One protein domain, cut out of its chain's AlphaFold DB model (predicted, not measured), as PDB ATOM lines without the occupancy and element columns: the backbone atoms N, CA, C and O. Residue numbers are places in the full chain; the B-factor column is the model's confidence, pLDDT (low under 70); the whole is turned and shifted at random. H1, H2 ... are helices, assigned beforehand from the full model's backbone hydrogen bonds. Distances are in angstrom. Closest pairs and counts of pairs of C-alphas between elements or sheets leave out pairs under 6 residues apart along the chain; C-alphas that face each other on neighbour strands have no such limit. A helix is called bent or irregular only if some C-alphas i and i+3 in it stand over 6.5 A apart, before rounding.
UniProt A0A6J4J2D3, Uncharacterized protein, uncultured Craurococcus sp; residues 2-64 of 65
ATOM      1  N   ALA A   2      28.658 -23.650  76.733       79.69
ATOM      2  CA  ALA A   2      28.811 -22.302  76.150       79.69
ATOM      3  C   ALA A   2      28.299 -21.141  77.037       79.69
ATOM      4  O   ALA A   2      28.939 -20.101  77.131       79.69
ATOM      5  N   ARG A   3      27.187 -21.346  77.756       88.56
ATOM      6  CA  ARG A   3      26.584 -20.333  78.643       88.56
ATOM      7  C   ARG A   3      27.472 -19.964  79.842       88.56
ATOM      8  O   ARG A   3      27.510 -18.808  80.239       88.56
ATOM      9  N   LEU A   4      28.207 -20.943  80.381       87.38
ATOM     10  CA  LEU A   4      29.140 -20.744  81.495       87.38
ATOM     11  C   LEU A   4      30.359 -19.943  81.047       87.38
ATOM     12  O   LEU A   4      30.692 -18.962  81.700       87.38
ATOM     13  N   LEU A   5      30.970 -20.311  79.914       90.75
ATOM     14  CA  LEU A   5      32.101 -19.561  79.360       90.75
ATOM     15  C   LEU A   5      31.712 -18.125  79.010       90.75
ATOM     16  O   LEU A   5      32.474 -17.210  79.297       90.75
ATOM     17  N   TRP A   6      30.522 -17.925  78.441       91.06
ATOM     18  CA  TRP A   6      30.024 -16.586  78.152       91.06
ATOM     19  C   TRP A   6      29.844 -15.773  79.434       91.06
ATOM     20  O   TRP A   6      30.375 -14.672  79.520       91.06
ATOM     21  N   SER A   7      29.208 -16.355  80.464       93.56
ATOM     22  CA  SER A   7      29.038 -15.688  81.761       93.56
ATOM     23  C   SER A   7      30.376 -15.323  82.409       93.56
ATOM     24  O   SER A   7      30.530 -14.205  82.894       93.56
ATOM     25  N   LEU A   8      31.357 -16.231  82.346       93.75
ATOM     26  CA  LEU A   8      32.717 -16.017  82.833       93.75
ATOM     27  C   LEU A   8      33.393 -14.884  82.067       93.75
ATOM     28  O   LEU A   8      33.940 -13.983  82.689       93.75
ATOM     29  N   GLY A   9      33.295 -14.877  80.737       92.38
ATOM     30  CA  GLY A   9      33.827 -13.804  79.901       92.38
ATOM     31  C   GLY A   9      33.231 -12.442  80.254       92.38
ATOM     32  O   GLY A   9      33.977 -11.501  80.510       92.38
ATOM     33  N   THR A  10      31.902 -12.337  80.361       94.56
ATOM     34  CA  THR A  10      31.250 -11.088  80.792       94.56
ATOM     35  C   THR A  10      31.660 -10.671  82.197       94.56
ATOM     36  O   THR A  10      31.874  -9.485  82.424       94.56
ATOM     37  N   LEU A  11      31.805 -11.620  83.126       94.19
ATOM     38  CA  LEU A  11      32.243 -11.341  84.491       94.19
ATOM     39  C   LEU A  11      33.668 -10.773  84.502       94.19
ATOM     40  O   LEU A  11      33.909  -9.761  85.150       94.19
ATOM     41  N   LEU A  12      34.590 -11.389  83.755       93.44
ATOM     42  CA  LEU A  12      35.969 -10.912  83.631       93.44
ATOM     43  C   LEU A  12      36.025  -9.505  83.030       93.44
ATOM     44  O   LEU A  12      36.766  -8.664  83.532       93.44
ATOM     45  N   VAL A  13      35.228  -9.232  81.992       95.19
ATOM     46  CA  VAL A  13      35.142  -7.891  81.394       95.19
ATOM     47  C   VAL A  13      34.615  -6.882  82.412       95.19
ATOM     48  O   VAL A  13      35.202  -5.815  82.556       95.19
ATOM     49  N   LEU A  14      33.559  -7.221  83.156       94.62
ATOM     50  CA  LEU A  14      33.004  -6.364  84.206       94.62
ATOM     51  C   LEU A  14      34.052  -6.050  85.278       94.62
ATOM     52  O   LEU A  14      34.252  -4.885  85.604       94.62
ATOM     53  N   ILE A  15      34.765  -7.066  85.766       91.75
ATOM     54  CA  ILE A  15      35.855  -6.896  86.736       91.75
ATOM     55  C   ILE A  15      36.938  -5.976  86.168       91.75
ATOM     56  O   ILE A  15      37.373  -5.065  86.863       91.75
ATOM     57  N   GLY A  16      37.339  -6.168  84.908       89.94
ATOM     58  CA  GLY A  16      38.332  -5.322  84.248       89.94
ATOM     59  C   GLY A  16      37.880  -3.868  84.110       89.94
ATOM     60  O   GLY A  16      38.662  -2.955  84.367       89.94
ATOM     61  N   VAL A  17      36.609  -3.638  83.771       93.12
ATOM     62  CA  VAL A  17      36.024  -2.292  83.700       93.12
ATOM     63  C   VAL A  17      35.985  -1.647  85.082       93.12
ATOM     64  O   VAL A  17      36.409  -0.504  85.223       93.12
ATOM     65  N   LEU A  18      35.543  -2.365  86.117       90.81
ATOM     66  CA  LEU A  18      35.569  -1.841  87.483       90.81
ATOM     67  C   LEU A  18      36.996  -1.543  87.955       90.81
ATOM     68  O   LEU A  18      37.228  -0.476  88.511       90.81
ATOM     69  N   ALA A  19      37.954  -2.433  87.699       89.12
ATOM     70  CA  ALA A  19      39.357  -2.209  88.038       89.12
ATOM     71  C   ALA A  19      39.933  -0.987  87.310       89.12
ATOM     72  O   ALA A  19      40.710  -0.234  87.887       89.12
ATOM     73  N   HIS A  20      39.536  -0.761  86.056       88.38
ATOM     74  CA  HIS A  20      39.958   0.409  85.293       88.38
ATOM     75  C   HIS A  20      39.361   1.715  85.836       88.38
ATOM     76  O   HIS A  20      40.054   2.726  85.884       88.38
ATOM     77  N   LEU A  21      38.089   1.698  86.249       90.81
ATOM     78  CA  LEU A  21      37.381   2.891  86.723       90.81
ATOM     79  C   LEU A  21      37.712   3.255  88.175       90.81
ATOM     80  O   LEU A  21      37.835   4.433  88.497       90.81
ATOM     81  N   PHE A  22      37.824   2.256  89.050       88.81
ATOM     82  CA  PHE A  22      37.976   2.449  90.496       88.81
ATOM     83  C   PHE A  22      39.392   2.148  91.001       88.81
ATOM     84  O   PHE A  22      39.713   2.476  92.139       88.81
ATOM     85  N   GLY A  23      40.249   1.557  90.165       87.00
ATOM     86  CA  GLY A  23      41.571   1.087  90.563       87.00
ATOM     87  C   GLY A  23      41.520  -0.263  91.281       87.00
ATOM     88  O   GLY A  23      40.496  -0.673  91.836       87.00
ATOM     89  N   TRP A  24      42.649  -0.973  91.271       86.00
ATOM     90  CA  TRP A  24      42.778  -2.251  91.977       86.00
ATOM     91  C   TRP A  24      42.671  -2.087  93.493       86.00
ATOM     92  O   TRP A  24      42.087  -2.955  94.133       86.00
ATOM     93  N   ASP A  25      43.113  -0.955  94.043       83.50
ATOM     94  CA  ASP A  25      43.029  -0.662  95.478       83.50
ATOM     95  C   ASP A  25      41.572  -0.702  95.973       83.50
ATOM     96  O   ASP A  25      41.242  -1.369  96.952       83.50
ATOM     97  N   ALA A  26      40.648  -0.072  95.239       84.62
ATOM     98  CA  ALA A  26      39.226  -0.061  95.585       84.62
ATOM     99  C   ALA A  26      38.507  -1.386  95.297       84.62
ATOM    100  O   ALA A  26      37.395  -1.594  95.778       84.62
ATOM    101  N   LEU A  27      39.094  -2.283  94.505       83.62
ATOM    102  CA  LEU A  27      38.514  -3.596  94.213       83.62
ATOM    103  C   LEU A  27      39.010  -4.665  95.194       83.62
ATOM    104  O   LEU A  27      38.277  -5.596  95.528       83.62
ATOM    105  N   LEU A  28      40.245  -4.511  95.663       87.25
ATOM    106  CA  LEU A  28      40.937  -5.451  96.540       87.25
ATOM    107  C   LEU A  28      40.920  -5.033  98.016       87.25
ATOM    108  O   LEU A  28      41.336  -5.825  98.857       87.25
ATOM    109  N   TRP A  29      40.348  -3.875  98.361       85.31
ATOM    110  CA  TRP A  29      40.286  -3.406  99.753       85.31
ATOM    111  C   TRP A  29      39.672  -4.424 100.725       85.31
ATOM    112  O   TRP A  29      40.151  -4.565 101.844       85.31
ATOM    113  N   ILE A  30      38.618  -5.151 100.318       83.81
ATOM    114  CA  ILE A  30      37.961  -6.156 101.173       83.81
ATOM    115  C   ILE A  30      38.910  -7.324 101.454       83.81
ATOM    116  O   ILE A  30      39.152  -7.608 102.628       83.81
ATOM    117  N   PRO A  31      39.439  -8.037 100.437       82.56
ATOM    118  CA  PRO A  31      40.360  -9.132 100.701       82.56
ATOM    119  C   PRO A  31      41.634  -8.670 101.417       82.56
ATOM    120  O   PRO A  31      42.107  -9.398 102.286       82.56
ATOM    121  N   GLU A  32      42.152  -7.473 101.138       86.75
ATOM    122  CA  GLU A  32      43.299  -6.915 101.866       86.75
ATOM    123  C   GLU A  32      42.981  -6.651 103.340       86.75
ATOM    124  O   GLU A  32      43.696  -7.152 104.203       86.75
ATOM    125  N   ALA A  33      41.860  -5.995 103.653       84.06
ATOM    126  CA  ALA A  33      41.434  -5.759 105.034       84.06
ATOM    127  C   ALA A  33      41.226  -7.069 105.813       84.06
ATOM    128  O   ALA A  33      41.544  -7.157 107.000       84.06
ATOM    129  N   VAL A  34      40.720  -8.109 105.143       83.12
ATOM    130  CA  VAL A  34      40.605  -9.449 105.730       83.12
ATOM    131  C   VAL A  34      41.988 -10.037 106.004       83.12
ATOM    132  O   VAL A  34      42.232 -10.523 107.108       83.12
ATOM    133  N   LEU A  35      42.907  -9.993 105.038       84.56
ATOM    134  CA  LEU A  35      44.265 -10.508 105.215       84.56
ATOM    135  C   LEU A  35      45.027  -9.760 106.313       84.56
ATOM    136  O   LEU A  35      45.734 -10.395 107.096       84.56
ATOM    137  N   ASP A  36      44.854  -8.447 106.413       85.12
ATOM    138  CA  ASP A  36      45.482  -7.629 107.443       85.12
ATOM    139  C   ASP A  36      44.905  -7.917 108.831       85.12
ATOM    140  O   ASP A  36      45.669  -8.075 109.784       85.12
ATOM    141  N   ALA A  37      43.589  -8.116 108.950       81.62
ATOM    142  CA  ALA A  37      42.982  -8.580 110.198       81.62
ATOM    143  C   ALA A  37      43.510  -9.967 110.611       81.62
ATOM    144  O   ALA A  37      43.807 -10.201 111.785       81.62
ATOM    145  N   LEU A  38      43.696 -10.880 109.649       82.62
ATOM    146  CA  LEU A  38      44.314 -12.182 109.914       82.62
ATOM    147  C   LEU A  38      45.778 -12.069 110.342       82.62
ATOM    148  O   LEU A  38      46.215 -12.844 111.190       82.62
ATOM    149  N   ARG A  39      46.542 -11.142 109.763       83.31
ATOM    150  CA  ARG A  39      47.944 -10.918 110.141       83.31
ATOM    151  C   ARG A  39      48.077 -10.277 111.518       83.31
ATOM    152  O   ARG A  39      49.030 -10.606 112.218       83.31
ATOM    153  N   ALA A  40      47.149  -9.399 111.899       83.62
ATOM    154  CA  ALA A  40      47.162  -8.715 113.189       83.62
ATOM    155  C   ALA A  40      46.979  -9.687 114.367       83.62
ATOM    156  O   ALA A  40      47.728  -9.613 115.334       83.62
ATOM    157  N   ASP A  41      46.036 -10.630 114.259       80.50
ATOM    158  CA  ASP A  41      45.776 -11.635 115.298       80.50
ATOM    159  C   ASP A  41      45.434 -13.007 114.683       80.50
ATOM    160  O   ASP A  41      44.264 -13.422 114.630       80.50
ATOM    161  N   PRO A  42      46.451 -13.768 114.234       77.12
ATOM    162  CA  PRO A  42      46.256 -14.992 113.453       77.12
ATOM    163  C   PRO A  42      45.528 -16.097 114.217       77.12
ATOM    164  O   PRO A  42      44.856 -16.933 113.612       77.12
ATOM    165  N   ARG A  43      45.611 -16.109 115.552       80.69
ATOM    166  CA  ARG A  43      44.959 -17.133 116.381       80.69
ATOM    167  C   ARG A  43      43.448 -16.923 116.486       80.69
ATOM    168  O   ARG A  43      42.704 -17.896 116.469       80.69
ATOM    169  N   THR A  44      42.998 -15.673 116.570       82.38
ATOM    170  CA  THR A  44      41.584 -15.328 116.766       82.38
ATOM    171  C   THR A  44      40.871 -15.216 115.423       82.38
ATOM    172  O   THR A  44      39.901 -15.932 115.170       82.38
ATOM    173  N   TYR A  45      41.395 -14.392 114.512       79.62
ATOM    174  CA  TYR A  45      40.787 -14.193 113.195       79.62
ATOM    175  C   TYR A  45      40.959 -15.402 112.282       79.62
ATOM    176  O   TYR A  45      40.050 -15.707 111.512       79.62
ATOM    177  N   GLY A  46      42.064 -16.145 112.408       79.00
ATOM    178  CA  GLY A  46      42.255 -17.392 111.667       79.00
ATOM    179  C   GLY A  46      41.194 -18.440 112.006       79.00
ATOM    180  O   GLY A  46      40.638 -19.059 111.101       79.00
ATOM    181  N   VAL A  47      40.847 -18.595 113.289       85.94
ATOM    182  CA  VAL A  47      39.800 -19.535 113.727       85.94
ATOM    183  C   VAL A  47      38.415 -19.073 113.276       85.94
ATOM    184  O   VAL A  47      37.640 -19.889 112.777       85.94
ATOM    185  N   ILE A  48      38.108 -17.776 113.392       85.12
ATOM    186  CA  ILE A  48      36.824 -17.217 112.937       85.12
ATOM    187  C   ILE A  48      36.666 -17.393 111.422       85.12
ATOM    188  O   ILE A  48      35.635 -17.891 110.968       85.12
ATOM    189  N   LEU A  49      37.693 -17.041 110.639       85.00
ATOM    190  CA  LEU A  49      37.681 -17.200 109.187       85.00
ATOM    191  C   LEU A  49      37.537 -18.676 108.804       85.00
ATOM    192  O   LEU A  49      36.691 -19.008 107.976       85.00
ATOM    193  N   ALA A  50      38.310 -19.570 109.423       85.38
ATOM    194  CA  ALA A  50      38.221 -21.005 109.161       85.38
ATOM    195  C   ALA A  50      36.820 -21.553 109.475       85.38
ATOM    196  O   ALA A  50      36.245 -22.275 108.660       85.38
ATOM    197  N   GLY A  51      36.235 -21.163 110.611       89.12
ATOM    198  CA  GLY A  51      34.864 -21.519 110.974       89.12
ATOM    199  C   GLY A  51      33.836 -21.009 109.961       89.12
ATOM    200  O   GLY A  51      32.965 -21.768 109.532       89.12
ATOM    201  N   ALA A  52      33.971 -19.759 109.513       89.00
ATOM    202  CA  ALA A  52      33.102 -19.171 108.495       89.00
ATOM    203  C   ALA A  52      33.224 -19.889 107.139       89.00
ATOM    204  O   ALA A  52      32.209 -20.182 106.503       89.00
ATOM    205  N   VAL A  53      34.444 -20.233 106.717       89.25
ATOM    206  CA  VAL A  53      34.698 -21.001 105.488       89.25
ATOM    207  C   VAL A  53      34.065 -22.389 105.583       89.25
ATOM    208  O   VAL A  53      33.362 -22.800 104.660       89.25
ATOM    209  N   LEU A  54      34.237 -23.092 106.705       90.81
ATOM    210  CA  LEU A  54      33.612 -24.399 106.931       90.81
ATOM    211  C   LEU A  54      32.080 -24.309 106.914       90.81
ATOM    212  O   LEU A  54      31.431 -25.141 106.279       90.81
ATOM    213  N   MET A  55      31.494 -23.278 107.533       93.38
ATOM    214  CA  MET A  55      30.054 -23.010 107.449       93.38
ATOM    215  C   MET A  55      29.596 -22.775 106.009       93.38
ATOM    216  O   MET A  55      28.565 -23.315 105.603       93.38
ATOM    217  N   LEU A  56      30.344 -21.998 105.224       91.38
ATOM    218  CA  LEU A  56      30.016 -21.723 103.825       91.38
ATOM    219  C   LEU A  56      30.051 -23.006 102.986       91.38
ATOM    220  O   LEU A  56      29.126 -23.269 102.216       91.38
ATOM    221  N   VAL A  57      31.079 -23.835 103.174       90.69
ATOM    222  CA  VAL A  57      31.210 -25.138 102.508       90.69
ATOM    223  C   VAL A  57      30.040 -26.045 102.880       90.69
ATOM    224  O   VAL A  57      29.361 -26.562 101.992       90.69
ATOM    225  N   ALA A  58      29.737 -26.172 104.173       93.12
ATOM    226  CA  ALA A  58      28.602 -26.958 104.647       93.12
ATOM    227  C   ALA A  58      27.275 -26.455 104.053       93.12
ATOM    228  O   ALA A  58      26.452 -27.247 103.592       93.12
ATOM    229  N   ARG A  59      27.085 -25.131 103.983       92.88
ATOM    230  CA  ARG A  59      25.906 -24.490 103.384       92.88
ATOM    231  C   ARG A  59      25.776 -24.807 101.894       92.88
ATOM    232  O   ARG A  59      24.666 -25.060 101.434       92.88
ATOM    233  N   ILE A  60      26.873 -24.781 101.138       93.81
ATOM    234  CA  ILE A  60      26.872 -25.082  99.698       93.81
ATOM    235  C   ILE A  60      26.544 -26.556  99.455       93.81
ATOM    236  O   ILE A  60      25.749 -26.853  98.564       93.81
ATOM    237  N   ILE A  61      27.115 -27.459 100.255       91.12
ATOM    238  CA  ILE A  61      26.833 -28.897 100.174       91.12
ATOM    239  C   ILE A  61      25.362 -29.160 100.508       91.12
ATOM    240  O   ILE A  61      24.671 -29.811  99.730       91.12
ATOM    241  N   SER A  62      24.847 -28.575 101.594       87.38
ATOM    242  CA  SER A  62      23.444 -28.726 102.001       87.38
ATOM    243  C   SER A  62      22.451 -28.178 100.975       87.38
ATOM    244  O   SER A  62      21.367 -28.724 100.845       87.38
ATOM    245  N   ARG A  63      22.800 -27.127 100.223       80.88
ATOM    246  CA  ARG A  63      21.936 -26.589  99.155       80.88
ATOM    247  C   ARG A  63      21.859 -27.472  97.908       80.88
ATOM    248  O   ARG A  63      21.053 -27.181  97.030       80.88
ATOM    249  N   ARG A  64      22.733 -28.473  97.785       71.06
ATOM    250  CA  ARG A  64      22.755 -29.419  96.659       71.06
ATOM    251  C   ARG A  64      22.155 -30.786  97.008       71.06
ATOM    252  O   ARG A  64      22.087 -31.617  96.107       71.06
TER     253      ARG A  64
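Overview. This is residues 2 to 64 of the 65 residues of an uncharacterized protein of uncultured Craurococcus sp (UniProt A0A6J4J2D3). Helical rods joined end to end make a flat, open three-sided frame: H1b is the crossbar, and H1a and H2 are two legs on the same side of it, with empty space between. The 63 printed residues, all helix in class, hold H1, then H2. The whole is only just extended, close to loose, with radius of gyration of the C-alphas 16.2 A and spans of 40 by 35 by 10 A.

Along the chain. H1, residues 2 to 40, was assigned as one helix by its hydrogen bonds but is bent: C-alphas 21 and 24 are 9.1 A apart. Arm H1a, residues 2 to 21, begins at C-alpha (28.811, -22.302, 76.150) and measures 28.6 A. Arm H1b, residues 24 to 40, measures 22.6 A; it is irregular, with C-alphas 27 and 30 7.4 A apart, and has a kink of 50 degrees near residue 31. H2, residues 42 to 62, measures 29.0 A and ends at C-alpha (23.444, -28.726, 102.001).

Arrangement. H1a and H1b only just touch, with 3 pairs of C-alphas within 8 A, only at the corner; they are about perpendicular at 89 degrees, and the closest C-alphas, Ala 19 and Leu 27, are 6.4 A apart. H1b and H2 likewise only just touch, with 3 pairs, only at the corner, at a steep tilt of 62 degrees, opposite ways; the closest C-alphas, Leu 38 and Tyr 45, are 5.2 A apart. H1a and H2 are apart. Every O i to N i+4 pair is within hydrogen-bond range in H1a, 11 of 13 in H1b and 16 of 17 in H2.

Size, cuts and confidence. The C-alphas farthest apart, Ala 2 and Asp 41, are 44.0 A apart. The printed part has no cut, the link from H1 to H2 is tight, and no printed residue is under 70 in pLDDT.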